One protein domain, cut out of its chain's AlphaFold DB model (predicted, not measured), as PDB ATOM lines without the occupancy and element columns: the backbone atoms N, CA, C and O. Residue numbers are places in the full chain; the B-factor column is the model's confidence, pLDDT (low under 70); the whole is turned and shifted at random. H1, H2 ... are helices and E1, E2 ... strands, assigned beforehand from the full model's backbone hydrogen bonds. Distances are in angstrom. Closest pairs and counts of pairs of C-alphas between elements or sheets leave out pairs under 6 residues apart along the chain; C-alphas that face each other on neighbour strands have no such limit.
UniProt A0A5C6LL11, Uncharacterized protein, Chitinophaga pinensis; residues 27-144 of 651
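Overview. This is residues 27 to 144 of the 651 residues of an uncharacterized protein of Chitinophaga pinensis (UniProt A0A5C6LL11). The model is a single wall of antiparallel strands, twisted, with no helix over either face; two long loops reach away from one end of it, and the second of them leads into the short helix H1. E1 to E5 stand side by side in chain order, and E6 and E7 share the far side of E5. The printed part has 118 residues, under half of them in named elements, in the order E1 E2 E3 E4 H1 E5 E6 E7: mostly strand. The whole is loose, with a radius of gyration of the C-alphas of 18.5 A, and flat, spanning 56 by 41 by 21 A.

Arrangement. Start at E1, residues 30 to 32, an edge strand; it forms a hairpin with E2, residues 36 to 43, where N 31 and O 38 are 2.9 A apart. On the other side of E2 look for E3, residues 67 to 75, antiparallel at 159 degrees, with N 39 and O 72 at 2.8 A. E4, residues 81 to 91, forms a hairpin with E3, with N 73 and O 83 at 2.8 A. E1 to E4 make a meander, each strand the antiparallel neighbour of the one before. H1, residues 108 to 112, is not on the sheet; its O i to N i+4 pair is within hydrogen-bond range. E5, residues 115 to 126, is antiparallel to E4, with N 86 and O 121 at 2.8 A, and bends by 56 degrees at residue 118. On the other side of E5 its pairing is staggered: E6, residues 129 to 133, has N 124 and O 132 at 2.9 A, and E7, residues 137 to 141, has N 139 and O 118 at 2.9 A. E6 and E7 are apart.

Along the chain. Find C-alpha 30 at (249.441, 372.269, 386.404), where E1 begins its 6.5 A. E2 then runs 22.9 A, E3 24.1 A and E4 30.0 A, ending at C-alpha 91, (267.312, 391.861, 386.803). H1 measures 5.9 A, E5 33.0 A and E6 11.8 A. E7 runs 13.5 A to C-alpha 141 at (273.545, 388.033, 377.986).

Size, cuts and confidence. The two C-alphas farthest apart are those of Gly 77 and Gly 99, at 57.6 A. The printed part has no cut. Look for the long links at residues 44 to 66, between E2 and E3, and residues 92 to 107, between E4 and H1. The mean pLDDT of the printed part is 84.7; residues 49 to 64 and 101 to 106 are under 70.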
ATOM      1  N   LEU A  27     247.678 381.654 383.725       74.75
ATOM      2  CA  LEU A  27     248.987 381.047 383.942       74.75
ATOM      3  C   LEU A  27     248.820 379.536 384.069       74.75
ATOM      4  O   LEU A  27     247.981 379.052 384.831       74.75
ATOM      5  N   LEU A  28     249.634 378.789 383.325       82.88
ATOM      6  CA  LEU A  28     249.675 377.338 383.440       82.88
ATOM      7  C   LEU A  28     250.225 376.967 384.821       82.88
ATOM      8  O   LEU A  28     251.408 377.144 385.088       82.88
ATOM      9  N   SER A  29     249.363 376.455 385.697       85.50
ATOM     10  CA  SER A  29     249.746 376.039 387.052       85.50
ATOM     11  C   SER A  29     250.031 374.542 387.149       85.50
ATOM     12  O   SER A  29     250.821 374.102 387.988       85.50
ATOM     13  N   LYS A  30     249.381 373.728 386.305       91.94
ATOM     14  CA  LYS A  30     249.441 372.269 386.404       91.94
ATOM     15  C   LYS A  30     249.037 371.573 385.108       91.94
ATOM     16  O   LYS A  30     248.045 371.951 384.493       91.94
ATOM     17  N   ILE A  31     249.740 370.498 384.761       94.94
ATOM     18  CA  ILE A  31     249.305 369.512 383.761       94.94
ATOM     19  C   ILE A  31     249.122 368.172 384.472       94.94
ATOM     20  O   ILE A  31     250.001 367.736 385.214       94.94
ATOM     21  N   VAL A  32     247.989 367.507 384.249       94.44
ATOM     22  CA  VAL A  32     247.689 366.196 384.839       94.44
ATOM     23  C   VAL A  32     247.508 365.175 383.727       94.44
ATOM     24  O   VAL A  32     246.744 365.391 382.790       94.44
ATOM     25  N   THR A  33     248.205 364.052 383.851       92.81
ATOM     26  CA  THR A  33     248.074 362.885 382.972       92.81
ATOM     27  C   THR A  33     247.613 361.670 383.785       92.81
ATOM     28  O   THR A  33     247.357 361.774 384.991       92.81
ATOM     29  N   ALA A  34     247.491 360.506 383.141       93.25
ATOM     30  CA  ALA A  34     247.200 359.259 383.847       93.25
ATOM     31  C   ALA A  34     248.276 358.950 384.904       93.25
ATOM     32  O   ALA A  34     247.935 358.687 386.057       93.25
ATOM     33  N   ASP A  35     249.552 359.111 384.542       93.69
ATOM     34  CA  ASP A  35     250.677 358.586 385.324       93.69
ATOM     35  C   ASP A  35     251.425 359.657 386.130       93.69
ATOM     36  O   ASP A  35     252.024 359.366 387.169       93.69
ATOM     37  N   MET A  36     251.377 360.917 385.689       94.31
ATOM     38  CA  MET A  36     252.139 362.011 386.297       94.31
ATOM     39  C   MET A  36     251.373 363.331 386.372       94.31
ATOM     40  O   MET A  36     250.436 363.591 385.609       94.31
ATOM     41  N   GLN A  37     251.828 364.183 387.283       95.94
ATOM     42  CA  GLN A  37     251.432 365.573 387.427       95.94
ATOM     43  C   GLN A  37     252.665 366.467 387.255       95.94
ATOM     44  O   GLN A  37     253.678 366.263 387.917       95.94
ATOM     45  N   VAL A  38     252.554 367.472 386.389       97.06
ATOM     46  CA  VAL A  38     253.532 368.554 386.226       97.06
ATOM     47  C   VAL A  38     252.994 369.769 386.966       97.06
ATOM     48  O   VAL A  38     251.881 370.203 386.672       97.06
ATOM     49  N   VAL A  39     253.734 370.300 387.935       96.00
ATOM     50  CA  VAL A  39     253.344 371.466 388.743       96.00
ATOM     51  C   VAL A  39     254.282 372.623 388.453       96.00
ATOM     52  O   VAL A  39     255.495 372.457 388.526       96.00
ATOM     53  N   PHE A  40     253.721 373.792 388.160       94.62
ATOM     54  CA  PHE A  40     254.463 375.025 387.928       94.62
ATOM     55  C   PHE A  40     254.363 375.892 389.183       94.62
ATOM     56  O   PHE A  40     253.312 376.464 389.472       94.62
ATOM     57  N   ASN A  41     255.449 375.966 389.949       94.00
ATOM     58  CA  ASN A  41     255.523 376.799 391.143       94.00
ATOM     59  C   ASN A  41     255.926 378.217 390.731       94.00
ATOM     60  O   ASN A  41     256.964 378.412 390.093       94.00
ATOM     61  N   LEU A  42     255.102 379.198 391.091       89.69
ATOM     62  CA  LEU A  42     255.245 380.590 390.668       89.69
ATOM     63  C   LEU A  42     255.742 381.473 391.817       89.69
ATOM     64  O   LEU A  42     255.547 381.148 392.986       89.69
ATOM     65  N   GLU A  43     256.383 382.586 391.477       87.44
ATOM     66  CA  GLU A  43     256.888 383.580 392.426       87.44
ATOM     67  C   GLU A  43     256.788 384.995 391.834       87.44
ATOM     68  O   GLU A  43     256.590 385.176 390.625       87.44
ATOM     69  N   ASP A  44     256.905 385.997 392.695       82.56
ATOM     70  CA  ASP A  44     256.682 387.402 392.368       82.56
ATOM     71  C   ASP A  44     257.804 388.007 391.521       82.56
ATOM     72  O   ASP A  44     258.898 387.453 391.364       82.56
ATOM     73  N   ARG A  45     257.488 389.158 390.927       85.38
ATOM     74  CA  ARG A  45     258.359 389.927 390.044       85.38
ATOM     75  C   ARG A  45     258.361 391.392 390.463       85.38
ATOM     76  O   ARG A  45     257.298 391.984 390.618       85.38
ATOM     77  N   ASP A  46     259.550 391.971 390.537       85.12
ATOM     78  CA  ASP A  46     259.800 393.362 390.932       85.12
ATOM     79  C   ASP A  46     259.656 394.327 389.746       85.12
ATOM     80  O   ASP A  46     259.630 395.542 389.921       85.12
ATOM     81  N   ASP A  47     259.601 393.803 388.517       85.44
ATOM     82  CA  ASP A  47     259.536 394.584 387.281       85.44
ATOM     83  C   ASP A  47     258.107 394.819 386.765       85.44
ATOM     84  O   ASP A  47     257.913 395.166 385.597       85.44
ATOM     85  N   MET A  48     257.101 394.643 387.619       78.38
ATOM     86  CA  MET A  48     255.688 394.773 387.272       78.38
ATOM     87  C   MET A  48     254.969 395.711 388.247       78.38
ATOM     88  O   MET A  48     255.196 395.662 389.452       78.38
ATOM     89  N   LEU A  49     254.079 396.562 387.728       68.69
ATOM     90  CA  LEU A  49     253.236 397.425 388.558       68.69
ATOM     91  C   LEU A  49     252.174 396.564 389.261       68.69
ATOM     92  O   LEU A  49     251.420 395.847 388.600       68.69
ATOM     93  N   GLY A  50     252.125 396.615 390.594       59.38
ATOM     94  CA  GLY A  50     251.120 395.905 391.385       59.38
ATOM     95  C   GLY A  50     249.760 396.600 391.301       59.38
ATOM     96  O   GLY A  50     249.635 397.747 391.718       59.38
ATOM     97  N   ASN A  51     248.738 395.907 390.791       54.28
ATOM     98  CA  ASN A  51     247.334 396.265 391.019       54.28
ATOM     99  C   ASN A  51     246.738 395.307 392.070       54.28
ATOM    100  O   ASN A  51     247.080 394.121 392.022       54.28
ATOM    101  N   PRO A  52     245.827 395.770 392.953       50.47
ATOM    102  CA  PRO A  52     245.113 394.912 393.902       50.47
ATOM    103  C   PRO A  52     244.263 393.859 393.177       50.47
ATOM    104  O   PRO A  52     243.587 394.169 392.190       50.47
ATOM    105  N   ASP A  53     244.278 392.617 393.652       51.38
ATOM    106  CA  ASP A  53     243.614 391.459 393.036       51.38
ATOM    107  C   ASP A  53     242.386 390.936 393.788       51.38
ATOM    108  O   ASP A  53     241.784 389.957 393.353       51.38
ATOM    109  N   ASN A  54     241.917 391.660 394.810       50.19
ATOM    110  CA  ASN A  54     240.718 391.325 395.590       50.19
ATOM    111  C   ASN A  54     240.752 389.899 396.191       50.19
ATOM    112  O   ASN A  54     239.696 389.296 396.386       50.19
ATOM    113  N   ASP A  55     241.937 389.366 396.500       54.09
ATOM    114  CA  ASP A  55     242.131 388.073 397.176       54.09
ATOM    115  C   ASP A  55     242.012 388.171 398.715       54.09
ATOM    116  O   ASP A  55     241.976 387.154 399.407       54.09
ATOM    117  N   GLY A  56     241.873 389.391 399.246       48.59
ATOM    118  CA  GLY A  56     241.725 389.668 400.676       48.59
ATOM    119  C   GLY A  56     243.046 389.914 401.410       48.59
ATOM    120  O   GLY A  56     243.004 390.144 402.620       48.59
ATOM    121  N   ASP A  57     244.184 389.918 400.709       48.91
ATOM    122  CA  ASP A  57     245.486 390.322 401.233       48.91
ATOM    123  C   ASP A  57     245.937 391.635 400.563       48.91
ATOM    124  O   ASP A  57     246.180 391.741 399.366       48.91
ATOM    125  N   ASN A  58     246.021 392.706 401.352       48.84
ATOM    126  CA  ASN A  58     246.386 394.029 400.838       48.84
ATOM    127  C   ASN A  58     247.913 394.230 400.758       48.84
ATOM    128  O   ASN A  58     248.362 395.324 400.409       48.84
ATOM    129  N   SER A  59     248.712 393.221 401.132       48.06
ATOM    130  CA  SER A  59     250.176 393.302 401.206       48.06
ATOM    131  C   SER A  59     250.902 392.748 399.972       48.06
ATOM    132  O   SER A  59     252.096 392.997 399.805       48.06
ATOM    133  N   ASN A  60     250.188 392.071 399.069       48.19
ATOM    134  CA  ASN A  60     250.734 391.348 397.920       48.19
ATOM    135  C   ASN A  60     249.942 391.645 396.625       48.19
ATOM    136  O   ASN A  60     249.448 390.729 395.988       48.19
ATOM    137  N   GLY A  61     249.818 392.903 396.185       44.62
ATOM    138  CA  GLY A  61     249.003 393.251 395.001       44.62
ATOM    139  C   GLY A  61     249.295 392.397 393.747       44.62
ATOM    140  O   GLY A  61     250.326 392.568 393.091       44.62
ATOM    141  N   THR A  62     248.391 391.471 393.400       53.78
ATOM    142  CA  THR A  62     248.675 390.337 392.503       53.78
ATOM    143  C   THR A  62     247.714 390.239 391.302       53.78
ATOM    144  O   THR A  62     247.115 389.216 390.999       53.78
ATOM    145  N   ARG A  63     247.655 391.287 390.469       49.78
ATOM    146  CA  ARG A  63     247.449 391.097 389.004       49.78
ATOM    147  C   ARG A  63     248.754 391.078 388.207       49.78
ATOM    148  O   ARG A  63     248.744 391.045 386.977       49.78
ATOM    149  N   SER A  64     249.886 391.101 388.907       56.47
ATOM    150  CA  SER A  64     251.209 391.011 388.305       56.47
ATOM    151  C   SER A  64     251.450 389.605 387.748       56.47
ATOM    152  O   SER A  64     251.298 388.604 388.449       56.47
ATOM    153  N   VAL A  65     251.830 389.527 386.471       71.81
ATOM    154  CA  VAL A  65     252.311 388.295 385.833       71.81
ATOM    155  C   VAL A  65     253.454 387.730 386.683       71.81
ATOM    156  O   VAL A  65     254.430 388.434 386.912       71.81
ATOM    157  N   LYS A  66     253.356 386.482 387.156       81.75
ATOM    158  CA  LYS A  66     254.386 385.830 387.990       81.75
ATOM    159  C   LYS A  66     255.503 385.207 387.139       81.75
ATOM    160  O   LYS A  66     255.325 384.983 385.941       81.75
ATOM    161  N   ARG A  67     256.655 384.903 387.748       89.12
ATOM    162  CA  ARG A  67     257.736 384.101 387.132       89.12
ATOM    163  C   ARG A  67     257.689 382.654 387.622       89.12
ATOM    164  O   ARG A  67     257.239 382.392 388.734       89.12
ATOM    165  N   ILE A  68     258.176 381.714 386.815       93.19
ATOM    166  CA  ILE A  68     258.293 380.304 387.216       93.19
ATOM    167  C   ILE A  68     259.511 380.159 388.122       93.19
ATOM    168  O   ILE A  68     260.627 380.368 387.664       93.19
ATOM    169  N   LYS A  69     259.308 379.771 389.378       95.69
ATOM    170  CA  LYS A  69     260.381 379.442 390.328       95.69
ATOM    171  C   LYS A  69     260.898 378.026 390.117       95.69
ATOM    172  O   LYS A  69     262.103 377.783 390.122       95.69
ATOM    173  N   SER A  70     259.978 377.081 389.936       96.38
ATOM    174  CA  SER A  70     260.324 375.696 389.644       96.38
ATOM    175  C   SER A  70     259.210 374.950 388.925       96.38
ATOM    176  O   SER A  70     258.038 375.318 389.003       96.38
ATOM    177  N   VAL A  71     259.588 373.870 388.244       97.50
ATOM    178  CA  VAL A  71     258.660 372.894 387.669       97.50
ATOM    179  C   VAL A  71     258.915 371.547 388.324       97.50
ATOM    180  O   VAL A  71     260.029 371.037 388.248       97.50
ATOM    181  N   ASP A  72     257.898 370.971 388.957       96.75
ATOM    182  CA  ASP A  72     257.971 369.670 389.623       96.75
ATOM    183  C   ASP A  72     257.216 368.602 388.827       96.75
ATOM    184  O   ASP A  72     256.075 368.810 388.414       96.75
ATOM    185  N   ILE A  73     257.822 367.426 388.679       96.31
ATOM    186  CA  ILE A  73     257.188 366.224 388.132       96.31
ATOM    187  C   ILE A  73     256.906 365.262 389.271       96.31
ATOM    188  O   ILE A  73     257.822 364.826 389.969       96.31
ATOM    189  N   ILE A  74     255.637 364.909 389.436       96.00
ATOM    190  CA  ILE A  74     255.133 364.084 390.530       96.00
ATOM    191  C   ILE A  74     254.473 362.834 389.948       96.00
ATOM    192  O   ILE A  74     253.586 362.932 389.098       96.00
ATOM    193  N   ALA A  75     254.879 361.656 390.416       95.38
ATOM    194  CA  ALA A  75     254.224 360.396 390.081       95.38
ATOM    195  C   ALA A  75     252.840 360.345 390.736       95.38
ATOM    196  O   ALA A  75     252.734 360.480 391.954       95.38
ATOM    197  N   ARG A  76     251.770 360.084 389.978       92.25
ATOM    198  CA  ARG A  76     250.421 360.016 390.569       92.25
ATOM    199  C   ARG A  76     250.188 358.761 391.399       92.25
ATOM    200  O   ARG A  76     249.443 358.821 392.368       92.25
ATOM    201  N   GLY A  77     250.835 357.651 391.042       89.62
ATOM    202  CA  GLY A  77     250.698 356.389 391.772       89.62
ATOM    203  C   GLY A  77     251.268 356.431 393.195       89.62
ATOM    204  O   GLY A  77     250.771 355.725 394.062       89.62
ATOM    205  N   THR A  78     252.287 357.260 393.445       91.00
ATOM    206  CA  THR A  78     252.972 357.336 394.750       91.00
ATOM    207  C   THR A  78     252.888 358.709 395.414       91.00
ATOM    208  O   THR A  78     253.173 358.819 396.599       91.00
ATOM    209  N   GLY A  79     252.539 359.764 394.672       91.56
ATOM    210  CA  GLY A  79     252.602 361.153 395.140       91.56
ATOM    211  C   GLY A  79     254.025 361.710 395.254       91.56
ATOM    212  O   GLY A  79     254.204 362.868 395.626       91.56
ATOM    213  N   ASN A  80     255.044 360.916 394.918       94.31
ATOM    214  CA  ASN A  80     256.439 361.305 395.063       94.31
ATOM    215  C   ASN A  80     256.901 362.182 393.899       94.31
ATOM    216  O   ASN A  80     256.588 361.908 392.735       94.31
ATOM    217  N   LYS A  81     257.730 363.187 394.204       94.19
ATOM    218  CA  LYS A  81     258.522 363.871 393.178       94.19
ATOM    219  C   LYS A  81     259.452 362.866 392.501       94.19
ATOM    220  O   LYS A  81     260.041 362.013 393.163       94.19
ATOM    221  N   ILE A  82     259.559 362.987 391.185       93.69
ATOM    222  CA  ILE A  82     260.487 362.235 390.333       93.69
ATOM    223  C   ILE A  82     261.620 363.161 389.884       93.69
ATOM    224  O   ILE A  82     262.783 362.763 389.827       93.69
ATOM    225  N   ARG A  83     261.273 364.406 389.546       94.62
ATOM    226  CA  ARG A  83     262.195 365.386 388.978       94.62
ATOM    227  C   ARG A  83     261.725 366.802 389.274       94.62
ATOM    228  O   ARG A  83     260.518 367.036 389.326       94.62
ATOM    229  N   SER A  84     262.668 367.727 389.392       95.88
ATOM    230  CA  SER A  84     262.380 369.157 389.460       95.88
ATOM    231  C   SER A  84     263.352 369.951 388.597       95.88
ATOM    232  O   SER A  84     264.529 369.610 388.518       95.88
ATOM    233  N   TRP A  85     262.871 371.040 388.001       97.25
ATOM    234  CA  TRP A  85     263.710 372.078 387.403       97.25
ATOM    235  C   TRP A  85     263.582 373.352 388.220       97.25
ATOM    236  O   TRP A  85     262.478 373.867 388.389       97.25
ATOM    237  N   LEU A  86     264.699 373.842 388.745       97.25
ATOM    238  CA  LEU A  86     264.784 375.101 389.473       97.25
ATOM    239  C   LEU A  86     265.248 376.206 388.530       97.25
ATOM    240  O   LEU A  86     266.187 375.995 387.767       97.25
ATOM    241  N   PHE A  87     264.617 377.375 388.612       98.06
ATOM    242  CA  PHE A  87     264.929 378.533 387.782       98.06
ATOM    243  C   PHE A  87     265.496 379.648 388.664       98.06
ATOM    244  O   PHE A  87     264.860 380.063 389.634       98.06
ATOM    245  N   SER A  88     266.689 380.135 388.329       98.00
ATOM    246  CA  SER A  88     267.335 381.257 389.015       98.00
ATOM    247  C   SER A  88     267.255 382.515 388.161       98.00
ATOM    248  O   SER A  88     267.480 382.451 386.952       98.00
ATOM    249  N   TYR A  89     266.972 383.666 388.772       97.69
ATOM    250  CA  TYR A  89     266.793 384.931 388.060       97.69
ATOM    251  C   TYR A  89     267.544 386.083 388.718       97.69
ATOM    252  O   TYR A  89     267.823 386.068 389.915       97.69
ATOM    253  N   ASN A  90     267.774 387.129 387.933       96.69
ATOM    254  CA  ASN A  90     268.154 388.459 388.394       96.69
ATOM    255  C   ASN A  90     267.445 389.512 387.520       96.69
ATOM    256  O   ASN A  90     266.610 389.158 386.687       96.69
ATOM    257  N   TYR A  91     267.761 390.790 387.684       96.31
ATOM    258  CA  TYR A  91     267.312 391.861 386.803       96.31
ATOM    259  C   TYR A  91     268.491 392.461 386.049       96.31
ATOM    260  O   TYR A  91     269.608 392.535 386.562       96.31
ATOM    261  N   PHE A  92     268.237 392.882 384.815       97.12
ATOM    262  CA  PHE A  92     269.179 393.719 384.086       97.12
ATOM    263  C   PHE A  92     269.269 395.121 384.715       97.12
ATOM    264  O   PHE A  92     268.256 395.616 385.228       97.12
ATOM    265  N   PRO A  93     270.437 395.792 384.640       94.44
ATOM    266  CA  PRO A  93     270.539 397.203 384.997       94.44
ATOM    267  C   PRO A  93     269.682 398.070 384.059       94.44
ATOM    268  O   PRO A  93     269.183 397.611 383.028       94.44
ATOM    269  N   TYR A  94     269.495 399.343 384.396       94.31
ATOM    270  CA  TYR A  94     268.802 400.287 383.521       94.31
ATOM    271  C   TYR A  94     269.360 401.701 383.662       94.31
ATOM    272  O   TYR A  94     269.992 402.042 384.661       94.31
ATOM    273  N   VAL A  95     269.089 402.530 382.655       91.88
ATOM    274  CA  VAL A  95     269.389 403.967 382.652       91.88
ATOM    275  C   VAL A  95     268.127 404.788 382.399       91.88
ATOM    276  O   VAL A  95     267.105 404.280 381.935       91.88
ATOM    277  N   VAL A  96     268.198 406.087 382.677       88.62
ATOM    278  CA  VAL A  96     267.174 407.050 382.262       88.62
ATOM    279  C   VAL A  96     267.693 407.774 381.028       88.62
ATOM    280  O   VAL A  96     268.615 408.579 381.099       88.62
ATOM    281  N   THR A  97     267.142 407.453 379.864       87.06
ATOM    282  CA  THR A  97     267.506 408.078 378.586       87.06
ATOM    283  C   THR A  97     266.245 408.274 377.763       87.06
ATOM    284  O   THR A  97     265.398 407.388 377.745       87.06
ATOM    285  N   GLY A  98     266.133 409.414 377.079       77.50
ATOM    286  CA  GLY A  98     265.078 409.684 376.100       77.50
ATOM    287  C   GLY A  98     263.668 409.837 376.661       77.50
ATOM    288  O   GLY A  98     262.777 409.115 376.228       77.50
ATOM    289  N   GLY A  99     263.464 410.801 377.566       76.00
ATOM    290  CA  GLY A  99     262.145 411.157 378.104       76.00
ATOM    291  C   GLY A  99     261.383 409.990 378.749       76.00
ATOM    292  O   GLY A  99     261.825 408.845 378.760       76.00
ATOM    293  N   ASP A 100     260.223 410.286 379.325       71.44
ATOM    294  CA  ASP A 100     259.318 409.285 379.887       71.44
ATOM    295  C   ASP A 100     257.896 409.848 379.847       71.44
ATOM    296  O   ASP A 100     257.640 410.920 380.394       71.44
ATOM    297  N   TYR A 101     256.961 409.141 379.210       67.94
ATOM    298  CA  TYR A 101     255.566 409.587 379.147       67.94
ATOM    299  C   TYR A 101     254.819 409.459 380.484       67.94
ATOM    300  O   TYR A 101     253.683 409.919 380.580       67.94
ATOM    301  N   THR A 102     255.422 408.840 381.507       68.00
ATOM    302  CA  THR A 102     254.808 408.675 382.834       68.00
ATOM    303  C   THR A 102     255.282 409.685 383.882       68.00
ATOM    304  O   THR A 102     254.702 409.716 384.966       68.00
ATOM    305  N   ASN A 103     256.283 410.534 383.581       61.06
ATOM    306  CA  ASN A 103     256.925 411.453 384.545       61.06
ATOM    307  C   ASN A 103     257.270 410.758 385.890       61.06
ATOM    308  O   ASN A 103     257.156 411.350 386.967       61.06
ATOM    309  N   GLY A 104     257.612 409.465 385.843       55.38
ATOM    310  CA  GLY A 104     257.431 408.547 386.966       55.38
ATOM    311  C   GLY A 104     258.658 408.398 387.857       55.38
ATOM    312  O   GLY A 104     259.346 407.386 387.782       55.38
ATOM    313  N   GLY A 105     258.910 409.356 388.754       64.31
ATOM    314  CA  GLY A 105     260.014 409.244 389.722       64.31
ATOM    315  C   GLY A 105     259.875 408.051 390.685       64.31
ATOM    316  O   GLY A 105     260.833 407.322 390.917       64.31
ATOM    317  N   ALA A 106     258.670 407.799 391.211       64.31
ATOM    318  CA  ALA A 106     258.430 406.746 392.210       64.31
ATOM    319  C   ALA A 106     258.319 405.321 391.628       64.31
ATOM    320  O   ALA A 106     258.455 404.344 392.359       64.31
ATOM    321  N   THR A 107     258.076 405.182 390.323       75.00
ATOM    322  CA  THR A 107     257.918 403.888 389.627       75.00
ATOM    323  C   THR A 107     259.111 403.548 388.737       75.00
ATOM    324  O   THR A 107     259.124 402.496 388.098       75.00
ATOM    325  N   GLN A 108     260.134 404.407 388.716       80.44
ATOM    326  CA  GLN A 108     261.299 404.296 387.845       80.44
ATOM    327  C   GLN A 108     262.000 402.935 387.953       80.44
ATOM    328  O   GLN A 108     262.371 402.360 386.934       80.44
ATOM    329  N   ASP A 109     262.130 402.390 389.163       85.19
ATOM    330  CA  ASP A 109     262.782 401.096 389.384       85.19
ATOM    331  C   ASP A 109     262.004 399.932 388.761       85.19
ATOM    332  O   ASP A 109     262.566 399.113 388.032       85.19
ATOM    333  N   ILE A 110     260.681 399.928 388.929       85.50
ATOM    334  CA  ILE A 110     259.780 398.948 388.312       85.50
ATOM    335  C   ILE A 110     259.823 399.075 386.780       85.50
ATOM    336  O   ILE A 110     259.849 398.074 386.057       85.50
ATOM    337  N   LEU A 111     259.842 400.310 386.266       85.81
ATOM    338  CA  LEU A 111     259.877 400.608 384.832       85.81
ATOM    339  C   LEU A 111     261.246 400.344 384.192       85.81
ATOM    340  O   LEU A 111     261.315 400.104 382.986       85.81
ATOM    341  N   GLY A 112     262.324 400.375 384.968       89.50
ATOM    342  CA  GLY A 112     263.685 400.116 384.516       89.50
ATOM    343  C   GLY A 112     264.051 398.634 384.526       89.50
ATOM    344  O   GLY A 112     264.643 398.133 383.564       89.50
ATOM    345  N   LYS A 113     263.645 397.914 385.576       91.12
ATOM    346  CA  LYS A 113     263.933 396.488 385.743       91.12
ATOM    347  C   LYS A 113     263.330 395.645 384.619       91.12
ATOM    348  O   LYS A 113     262.213 395.874 384.142       91.12
ATOM    349  N   ARG A 114     264.095 394.636 384.205       93.56
ATOM    350  CA  ARG A 114     263.689 393.576 383.271       93.56
ATOM    351  C   ARG A 114     264.235 392.254 383.783       93.56
ATOM    352  O   ARG A 114     265.430 392.167 384.069       93.56
ATOM    353  N   LEU A 115     263.358 391.271 383.959       94.81
ATOM    354  CA  LEU A 115     263.729 389.962 384.490       94.81
ATOM    355  C   LEU A 115     264.707 389.235 383.544       94.81
ATOM    356  O   LEU A 115     264.510 389.214 382.332       94.81
ATOM    357  N   LYS A 116     265.737 388.615 384.121       96.12
ATOM    358  CA  LYS A 116     266.813 387.876 383.451       96.12
ATOM    359  C   LYS A 116     266.895 386.470 384.033       96.12
ATOM    360  O   LYS A 116     267.092 386.332 385.239       96.12
ATOM    361  N   LEU A 117     266.756 385.435 383.208       98.00
ATOM    362  CA  LEU A 117     266.966 384.046 383.634       98.00
ATOM    363  C   LEU A 117     268.468 383.760 383.670       98.00
ATOM    364  O   LEU A 117     269.116 383.876 382.638       98.00
ATOM    365  N   LEU A 118     269.008 383.390 384.829       98.38
ATOM    366  CA  LEU A 118     270.431 383.096 385.025       98.38
ATOM    367  C   LEU A 118     270.754 381.620 384.832       98.38
ATOM    368  O   LEU A 118     271.767 381.283 384.218       98.38
ATOM    369  N   SER A 119     269.915 380.735 385.372       98.38
ATOM    370  CA  SER A 119     270.166 379.302 385.285       98.38
ATOM    371  C   SER A 119     268.913 378.449 385.397       98.38
ATOM    372  O   SER A 119     267.897 378.863 385.964       98.38
ATOM    373  N   VAL A 120     269.011 377.238 384.846       98.12
ATOM    374  CA  VAL A 120     268.042 376.157 385.038       98.12
ATOM    375  C   VAL A 120     268.784 374.931 385.545       98.12
ATOM    376  O   VAL A 120     269.713 374.444 384.899       98.12
ATOM    377  N   LYS A 121     268.367 374.421 386.701       97.19
ATOM    378  CA  LYS A 121     269.023 373.305 387.384       97.19
ATOM    379  C   LYS A 121     268.078 372.130 387.541       97.19
ATOM    380  O   LYS A 121     266.968 372.292 388.042       97.19
ATOM    381  N   GLU A 122     268.528 370.951 387.137       95.62
ATOM    382  CA  GLU A 122     267.754 369.716 387.241       95.62
ATOM    383  C   GLU A 122     268.100 368.948 388.520       95.62
ATOM    384  O   GLU A 122     269.271 368.699 388.821       95.62
ATOM    385  N   LEU A 123     267.059 368.542 389.247       95.38
ATOM    386  CA  LEU A 123     267.133 367.706 390.439       95.38
ATOM    387  C   LEU A 123     266.391 366.389 390.209       95.38
ATOM    388  O   LEU A 123     265.260 366.381 389.718       95.38
ATOM    389  N   GLY A 124     267.016 365.281 390.601       94.62
ATOM    390  CA  GLY A 124     266.430 363.944 390.575       94.62
ATOM    391  C   GLY A 124     266.015 363.477 391.967       94.62
ATOM    392  O   GLY A 124     266.667 363.799 392.964       94.62
ATOM    393  N   TYR A 125     264.935 362.699 392.022       94.25
ATOM    394  CA  TYR A 125     264.377 362.175 393.263       94.25
ATOM    395  C   TYR A 125     264.199 360.659 393.189       94.25
ATOM    396  O   TYR A 125     263.700 360.123 392.198       94.25
ATOM    397  N   THR A 126     264.530 359.976 394.282       90.62
ATOM    398  CA  THR A 126     264.254 358.551 394.482       90.62
ATOM    399  C   THR A 126     263.349 358.419 395.698       90.62
ATOM    400  O   THR A 126     263.697 358.879 396.782       90.62
ATOM    401  N   ASN A 127     262.169 357.814 395.525       86.81
ATOM    402  CA  ASN A 127     261.153 357.686 396.581       86.81
ATOM    403  C   ASN A 127     260.792 359.024 397.259       86.81
ATOM    404  O   ASN A 127     260.592 359.082 398.467       86.81
ATOM    405  N   GLY A 128     260.733 360.109 396.480       83.19
ATOM    406  CA  GLY A 128     260.370 361.443 396.971       83.19
ATOM    407  C   GLY A 128     261.496 362.204 397.679       83.19
ATOM    408  O   GLY A 128     261.310 363.371 398.007       83.19
ATOM    409  N   VAL A 129     262.673 361.596 397.860       89.75
ATOM    410  CA  VAL A 129     263.860 362.234 398.447       89.75
ATOM    411  C   VAL A 129     264.828 362.630 397.336       89.75
ATOM    412  O   VAL A 129     265.062 361.844 396.417       89.75
ATOM    413  N   GLN A 130     265.382 363.844 397.401       90.50
ATOM    414  CA  GLN A 130     266.371 364.308 396.426       90.50
ATOM    415  C   GLN A 130     267.603 363.396 396.475       90.50
ATOM    416  O   GLN A 130     268.203 363.212 397.531       90.50
ATOM    417  N   SER A 131     267.959 362.814 395.333       88.00
ATOM    418  CA  SER A 131     268.997 361.782 395.219       88.00
ATOM    419  C   SER A 131     270.044 362.086 394.152       88.00
ATOM    420  O   SER A 131     271.119 361.493 394.173       88.00
ATOM    421  N   ALA A 132     269.759 363.013 393.233       85.19
ATOM    422  CA  ALA A 132     270.686 363.418 392.186       85.19
ATOM    423  C   ALA A 132     270.588 364.920 391.910       85.19
ATOM    424  O   ALA A 132     269.513 365.517 391.982       85.19
ATOM    425  N   GLU A 133     271.720 365.509 391.546       88.38
ATOM    426  CA  GLU A 133     271.834 366.907 391.160       88.38
ATOM    427  C   GLU A 133     272.753 367.001 389.946       88.38
ATOM    428  O   GLU A 133     273.907 366.572 390.002       88.38
ATOM    429  N   LEU A 134     272.234 367.533 388.839       87.00
ATOM    430  CA  LEU A 134     273.055 367.845 387.674       87.00
ATOM    431  C   LEU A 134     273.563 369.289 387.782       87.00
ATOM    432  O   LEU A 134     272.843 370.148 388.307       87.00
ATOM    433  N   PRO A 135     274.773 369.588 387.269       93.62
ATOM    434  CA  PRO A 135     275.193 370.968 387.078       93.62
ATOM    435  C   PRO A 135     274.149 371.740 386.264       93.62
ATOM    436  O   PRO A 135     273.419 371.176 385.450       93.62
ATOM    437  N   GLU A 136     274.045 373.037 386.511       96.62
ATOM    438  CA  GLU A 136     273.008 373.870 385.904       96.62
ATOM    439  C   GLU A 136     273.346 374.273 384.461       96.62
ATOM    440  O   GLU A 136     274.512 374.421 384.093       96.62
ATOM    441  N   TYR A 137     272.309 374.512 383.660       98.19
ATOM    442  CA  TYR A 137     272.435 375.342 382.466       98.19
ATOM    443  C   TYR A 137     272.601 376.792 382.914       98.19
ATOM    444  O   TYR A 137     271.817 377.241 383.750       98.19
ATOM    445  N   LYS A 138     273.563 377.530 382.356       98.62
ATOM    446  CA  LYS A 138     273.763 378.963 382.639       98.62
ATOM    447  C   LYS A 138     273.539 379.798 381.393       98.62
ATOM    448  O   LYS A 138     273.940 379.378 380.310       98.62
ATOM    449  N   PHE A 139     272.945 380.970 381.569       98.75
ATOM    450  CA  PHE A 139     272.621 381.902 380.497       98.75
ATOM    451  C   PHE A 139     273.330 383.232 380.748       98.75
ATOM    452  O   PHE A 139     273.064 383.897 381.750       98.75
ATOM    453  N   ASP A 140     274.201 383.623 379.823       98.38
ATOM    454  CA  ASP A 140     274.847 384.933 379.821       98.38
ATOM    455  C   ASP A 140     274.276 385.780 378.685       98.38
ATOM    456  O   ASP A 140     273.962 385.270 377.607       98.38
ATOM    457  N   TYR A 141     274.170 387.086 378.908       98.12
ATOM    458  CA  TYR A 141     273.545 388.033 377.986       98.12
ATOM    459  C   TYR A 141     274.521 389.154 377.631       98.12
ATOM    460  O   TYR A 141     275.491 389.401 378.351       98.12
ATOM    461  N   ASP A 142     274.268 389.845 376.525       95.88
ATOM    462  CA  ASP A 142     275.015 391.044 376.169       95.88
ATOM    463  C   ASP A 142     274.574 392.233 377.034       95.88
ATOM    464  O   ASP A 142     273.563 392.888 376.780       95.88
ATOM    465  N   GLU A 143     275.348 392.507 378.079       95.62
ATOM    466  CA  GLU A 143     275.145 393.642 378.984       95.62
ATOM    467  C   GLU A 143     276.072 394.828 378.656       95.62
ATOM    468  O   GLU A 143     276.209 395.743 379.467       95.62
ATOM    469  N   SER A 144     276.698 394.850 377.465       94.94
ATOM    470  CA  SER A 144     277.535 395.978 377.009       94.94
ATOM    471  C   SER A 144     276.734 397.259 376.754       94.94
ATOM    472  O   SER A 144     277.275 398.366 376.817       94.94
TER     473      SER A 144